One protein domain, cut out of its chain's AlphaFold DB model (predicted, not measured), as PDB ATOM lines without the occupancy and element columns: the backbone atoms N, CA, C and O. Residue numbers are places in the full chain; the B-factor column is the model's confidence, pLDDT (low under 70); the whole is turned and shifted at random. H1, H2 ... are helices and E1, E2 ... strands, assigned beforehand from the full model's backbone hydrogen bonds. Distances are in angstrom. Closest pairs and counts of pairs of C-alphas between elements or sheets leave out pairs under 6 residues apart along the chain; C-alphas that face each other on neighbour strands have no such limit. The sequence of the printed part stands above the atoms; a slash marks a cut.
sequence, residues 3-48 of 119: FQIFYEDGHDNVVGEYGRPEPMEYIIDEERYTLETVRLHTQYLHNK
ATOM      1  N   PHE A   3     228.747 186.537 269.637       78.62
ATOM      2  CA  PHE A   3     228.721 185.842 268.361       78.62
ATOM      3  C   PHE A   3     229.747 186.465 267.425       78.62
ATOM      4  O   PHE A   3     230.130 187.628 267.564       78.62
ATOM      5  N   GLN A   4     230.215 185.660 266.483       83.88
ATOM      6  CA  GLN A   4     231.255 186.051 265.552       83.88
ATOM      7  C   GLN A   4     230.658 186.176 264.156       83.88
ATOM      8  O   GLN A   4     229.923 185.291 263.712       83.88
ATOM      9  N   ILE A   5     230.942 187.294 263.489       81.56
ATOM     10  CA  ILE A   5     230.481 187.550 262.124       81.56
ATOM     11  C   ILE A   5     231.645 187.317 261.165       81.56
ATOM     12  O   ILE A   5     232.750 187.825 261.362       81.56
ATOM     13  N   PHE A   6     231.361 186.553 260.114       83.31
ATOM     14  CA  PHE A   6     232.285 186.215 259.045       83.31
ATOM     15  C   PHE A   6     231.754 186.791 257.731       83.31
ATOM     16  O   PHE A   6     230.559 186.671 257.451       83.31
ATOM     17  N   TYR A   7     232.631 187.388 256.929       83.62
ATOM     18  CA  TYR A   7     232.337 187.813 255.563       83.62
ATOM     19  C   TYR A   7     233.225 187.046 254.589       83.62
ATOM     20  O   TYR A   7     234.298 186.579 254.959       83.62
ATOM     21  N   GLU A   8     232.783 186.913 253.347       88.38
ATOM     22  CA  GLU A   8     233.541 186.262 252.282       88.38
ATOM     23  C   GLU A   8     233.926 187.310 251.233       88.38
ATOM     24  O   GLU A   8     233.080 188.096 250.797       88.38
ATOM     25  N   ASP A   9     235.200 187.355 250.841       86.38
ATOM     26  CA  ASP A   9     235.742 188.355 249.903       86.38
ATOM     27  C   ASP A   9     235.527 187.997 248.414       86.38
ATOM     28  O   ASP A   9     236.067 188.645 247.510       86.38
ATOM     29  N   GLY A  10     234.754 186.944 248.144       85.12
ATOM     30  CA  GLY A  10     234.519 186.406 246.803       85.12
ATOM     31  C   GLY A  10     235.680 185.583 246.232       85.12
ATOM     32  O   GLY A  10     235.623 185.211 245.061       85.12
ATOM     33  N   HIS A  11     236.718 185.307 247.026       86.88
ATOM     34  CA  HIS A  11     237.863 184.456 246.681       86.88
ATOM     35  C   HIS A  11     237.955 183.241 247.618       86.88
ATOM     36  O   HIS A  11     239.048 182.726 247.855       86.88
ATOM     37  N   ASP A  12     236.819 182.817 248.178       83.06
ATOM     38  CA  ASP A  12     236.697 181.773 249.201       83.06
ATOM     39  C   ASP A  12     237.492 182.061 250.494       83.06
ATOM     40  O   ASP A  12     237.750 181.153 251.290       83.06
ATOM     41  N   ASN A  13     237.887 183.319 250.738       83.69
ATOM     42  CA  ASN A  13     238.559 183.705 251.974       83.69
ATOM     43  C   ASN A  13     237.589 184.382 252.932       83.69
ATOM     44  O   ASN A  13     236.827 185.284 252.573       83.69
ATOM     45  N   VAL A  14     237.685 183.971 254.192       82.62
ATOM     46  CA  VAL A  14     236.949 184.581 255.288       82.62
ATOM     47  C   VAL A  14     237.666 185.851 255.733       82.62
ATOM     48  O   VAL A  14     238.828 185.817 256.140       82.62
ATOM     49  N   VAL A  15     236.957 186.972 255.670       84.25
ATOM     50  CA  VAL A  15     237.428 188.300 256.058       84.25
ATOM     51  C   VAL A  15     236.445 188.954 257.034       84.25
ATOM     52  O   VAL A  15     235.250 188.667 257.051       84.25
ATOM     53  N   GLY A  16     236.947 189.834 257.892       83.00
ATOM     54  CA  GLY A  16     236.154 190.759 258.692       83.00
ATOM     55  C   GLY A  16     235.671 191.948 257.859       83.00
ATOM     56  O   GLY A  16     236.093 192.143 256.720       83.00
ATOM     57  N   GLU A  17     234.825 192.795 258.451       74.50
ATOM     58  CA  GLU A  17     234.203 193.958 257.788       74.50
ATOM     59  C   GLU A  17     235.228 194.908 257.133       74.50
ATOM     60  O   GLU A  17     234.979 195.488 256.080       74.50
ATOM     61  N   TYR A  18     236.425 195.014 257.717       80.50
ATOM     62  CA  TYR A  18     237.517 195.858 257.220       80.50
ATOM     63  C   TYR A  18     238.542 195.110 256.351       80.50
ATOM     64  O   TYR A  18     239.654 195.601 256.157       80.50
ATOM     65  N   GLY A  19     238.220 193.904 255.873       72.31
ATOM     66  CA  GLY A  19     239.124 193.094 255.047       72.31
ATOM     67  C   GLY A  19     240.293 192.465 255.813       72.31
ATOM     68  O   GLY A  19     241.235 191.963 255.204       72.31
ATOM     69  N   ARG A  20     240.270 192.490 257.153       75.69
ATOM     70  CA  ARG A  20     241.223 191.720 257.963       75.69
ATOM     71  C   ARG A  20     240.841 190.241 257.944       75.69
ATOM     72  O   ARG A  20     239.659 189.947 258.001       75.69
ATOM     73  N   PRO A  21     241.803 189.312 257.961       70.94
ATOM     74  CA  PRO A  21     241.505 187.880 258.064       70.94
ATOM     75  C   PRO A  21     240.936 187.475 259.437       70.94
ATOM     76  O   PRO A  21     240.527 186.336 259.632       70.94
ATOM     77  N   GLU A  22     240.923 188.390 260.409       75.38
ATOM     78  CA  GLU A  22     240.371 188.147 261.738       75.38
ATOM     79  C   GLU A  22     238.855 188.373 261.740       75.38
ATOM     80  O   GLU A  22     238.393 189.438 261.313       75.38
ATOM     81  N   PRO A  23     238.064 187.411 262.234       74.88
ATOM     82  CA  PRO A  23     236.624 187.550 262.231       74.88
ATOM     83  C   PRO A  23     236.148 188.420 263.389       74.88
ATOM     84  O   PRO A  23     236.690 188.364 264.495       74.88
ATOM     85  N   MET A  24     235.110 189.212 263.141       76.75
ATOM     86  CA  MET A  24     234.703 190.261 264.066       76.75
ATOM     87  C   MET A  24     233.858 189.683 265.204       76.75
ATOM     88  O   MET A  24     232.782 189.128 264.977       76.75
ATOM     89  N   GLU A  25     234.364 189.798 266.432       81.50
ATOM     90  CA  GLU A  25     233.660 189.381 267.643       81.50
ATOM     91  C   GLU A  25     232.718 190.496 268.112       81.50
ATOM     92  O   GLU A  25     233.155 191.607 268.417       81.50
ATOM     93  N   TYR A  26     231.420 190.196 268.185       78.38
ATOM     94  CA  TYR A  26     230.418 191.092 268.753       78.38
ATOM     95  C   TYR A  26     229.919 190.525 270.076       78.38
ATOM     96  O   TYR A  26     229.376 189.420 270.149       78.38
ATOM     97  N   ILE A  27     230.081 191.317 271.131       82.25
ATOM     98  CA  ILE A  27     229.520 191.030 272.447       82.25
ATOM     99  C   ILE A  27     228.211 191.806 272.552       82.25
ATOM    100  O   ILE A  27     228.198 193.035 272.465       82.25
ATOM    101  N   ILE A  28     227.101 191.090 272.724       80.62
ATOM    102  CA  ILE A  28     225.803 191.707 272.993       80.62
ATOM    103  C   ILE A  28     225.750 192.059 274.473       80.62
ATOM    104  O   ILE A  28     225.880 191.182 275.332       80.62
ATOM    105  N   ASP A  29     225.510 193.337 274.747       82.38
ATOM    106  CA  ASP A  29     225.084 193.811 276.055       82.38
ATOM    107  C   ASP A  29     223.608 193.440 276.259       82.38
ATOM    108  O   ASP A  29     222.705 194.131 275.785       82.38
ATOM    109  N   GLU A  30     223.374 192.308 276.926       79.94
ATOM    110  CA  GLU A  30     222.030 191.795 277.210       79.94
ATOM    111  C   GLU A  30     221.223 192.714 278.138       79.94
ATOM    112  O   GLU A  30     219.995 192.661 278.090       79.94
ATOM    113  N   GLU A  31     221.861 193.583 278.934       81.38
ATOM    114  CA  GLU A  31     221.139 194.540 279.787       81.38
ATOM    115  C   GLU A  31     220.517 195.668 278.959       81.38
ATOM    116  O   GLU A  31     219.421 196.143 279.261       81.38
ATOM    117  N   ARG A  32     221.202 196.095 277.891       81.62
ATOM    118  CA  ARG A  32     220.703 197.132 276.973       81.62
ATOM    119  C   ARG A  32     219.840 196.573 275.850       81.62
ATOM    120  O   ARG A  32     218.924 197.256 275.395       81.62
ATOM    121  N   TYR A  33     220.143 195.361 275.392       78.44
ATOM    122  CA  TYR A  33     219.489 194.717 274.258       78.44
ATOM    123  C   TYR A  33     219.156 193.264 274.599       78.44
ATOM    124  O   TYR A  33     219.847 192.329 274.194       78.44
ATOM    125  N   THR A  34     218.061 193.074 275.336       81.06
ATOM    126  CA  THR A  34     217.514 191.747 275.633       81.06
ATOM    127  C   THR A  34     217.037 191.088 274.341       81.06
ATOM    128  O   THR A  34     216.049 191.522 273.744       81.06
ATOM    129  N   LEU A  35     217.731 190.045 273.893       79.00
ATOM    130  CA  LEU A  35     217.313 189.247 272.743       79.00
ATOM    131  C   LEU A  35     216.424 188.093 273.201       79.00
ATOM    132  O   LEU A  35     216.795 187.325 274.085       79.00
ATOM    133  N   GLU A  36     215.268 187.938 272.559       82.44
ATOM    134  CA  GLU A  36     214.372 186.804 272.776       82.44
ATOM    135  C   GLU A  36     214.467 185.818 271.606       82.44
ATOM    136  O   GLU A  36     214.469 186.195 270.431       82.44
ATOM    137  N   THR A  37     214.539 184.522 271.918       83.19
ATOM    138  CA  THR A  37     214.539 183.476 270.891       83.19
ATOM    139  C   THR A  37     213.116 183.248 270.389       83.19
ATOM    140  O   THR A  37     212.323 182.577 271.040       83.19
ATOM    141  N   VAL A  38     212.799 183.763 269.198       86.12
ATOM    142  CA  VAL A  38     211.453 183.663 268.601       86.12
ATOM    143  C   VAL A  38     211.094 182.229 268.185       86.12
ATOM    144  O   VAL A  38     209.932 181.830 268.247       86.12
ATOM    145  N   ARG A  39     212.072 181.434 267.724       85.94
ATOM    146  CA  ARG A  39     211.838 180.050 267.287       85.94
ATOM    147  C   ARG A  39     213.115 179.221 267.320       85.94
ATOM    148  O   ARG A  39     214.163 179.673 266.872       85.94
ATOM    149  N   LEU A  40     213.007 177.979 267.784       90.94
ATOM    150  CA  LEU A  40     214.111 177.018 267.738       90.94
ATOM    151  C   LEU A  40     214.177 176.317 266.376       90.94
ATOM    152  O   LEU A  40     213.155 176.077 265.730       90.94
ATOM    153  N   HIS A  41     215.381 175.910 265.970       87.12
ATOM    154  CA  HIS A  41     215.602 175.170 264.723       87.12
ATOM    155  C   HIS A  41     214.760 173.882 264.638       87.12
ATOM    156  O   HIS A  41     214.188 173.564 263.598       87.12
ATOM    157  N   THR A  42     214.605 173.164 265.750       90.25
ATOM    158  CA  THR A  42     213.770 171.955 265.830       90.25
ATOM    159  C   THR A  42     212.295 172.241 265.539       90.25
ATOM    160  O   THR A  42     211.649 171.480 264.823       90.25
ATOM    161  N   GLN A  43     211.771 173.370 266.023       91.56
ATOM    162  CA  GLN A  43     210.401 173.808 265.742       91.56
ATOM    163  C   GLN A  43     210.220 174.230 264.278       91.56
ATOM    164  O   GLN A  43     209.136 174.063 263.722       91.56
ATOM    165  N   TYR A  44     211.262 174.778 263.644       87.56
ATOM    166  CA  TYR A  44     211.248 175.058 262.209       87.56
ATOM    167  C   TYR A  44     211.171 173.764 261.393       87.56
ATOM    168  O   TYR A  44     210.306 173.656 260.528       87.56
ATOM    169  N   LEU A  45     212.010 172.771 261.708       87.44
ATOM    170  CA  LEU A  45     212.008 171.487 261.002       87.44
ATOM    171  C   LEU A  45     210.682 170.739 261.146       87.44
ATOM    172  O   LEU A  45     210.180 170.206 260.162       87.44
ATOM    173  N   HIS A  46     210.091 170.741 262.341       87.56
ATOM    174  CA  HIS A  46     208.796 170.102 262.585       87.56
ATOM    175  C   HIS A  46     207.664 170.724 261.753       87.56
ATOM    176  O   HIS A  46     206.762 170.029 261.298       87.56
ATOM    177  N   ASN A  47     207.717 172.040 261.541       87.12
ATOM    178  CA  ASN A  47     206.695 172.776 260.800       87.12
ATOM    179  C   ASN A  47     207.070 172.992 259.331       87.12
ATOM    180  O   ASN A  47     206.392 173.757 258.638       87.12
ATOM    181  N   LYS A  48     208.161 172.379 258.857       85.75
ATOM    182  CA  LYS A  48     208.599 172.525 257.475       85.75
ATOM    183  C   LYS A  48     207.572 171.817 256.580       85.75
ATOM    184  O   LYS A  48     207.380 170.612 256.736       85.75
TER     185      LYS A  48
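AT A GLANCE: This is residues 3 to 48 of the 119 residues of an uncharacterized protein of Rhizopus microsporus var. microsporus (UniProt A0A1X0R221). With little regular structure, this is an open, flat V: one limb is the hairpin of E1 and E2 with its long loop, and the other is an arm, residues 29 to 48, that stands free and ends in the short helix H1. The 46 printed residues run E1, E2, H1, with an antiparallel sheet E1 - E2; the class is mixed, with 13 residues in named elements. The whole is extended, radius of gyration of the C-alphas 15.5 A, spanning 37 by 33 by 10 A.

IN THESE COORDINATES: Find C-alpha 3 at (228.721, 185.842, 268.361), where E1, residues 3 to 5, begins. E2, residues 24 to 27, runs 9.9 A. H1, residues 41 to 46, covers 8.8 A and ends at (208.796, 170.102, 262.585).

HOW THE PARTS SIT: In the hairpin, look at N 3 and O 26, 3.0 A apart and within hydrogen-bond range; C-alphas 4 and 25 face each other at 4.6 A. Beyond E1, residues 7 to 8 pair antiparallel with residues 14 to 15. E1 and H1 are apart. In H1 every O i to N i+4 pair is within hydrogen-bond range.

THE WHOLE: The C-alphas of Arg 20 and Asn 47, the two farthest apart, are 39.5 A apart. Both links are long, 18 and 13 residues. The printed part has no cut, and no printed residue is under 70 in pLDDT.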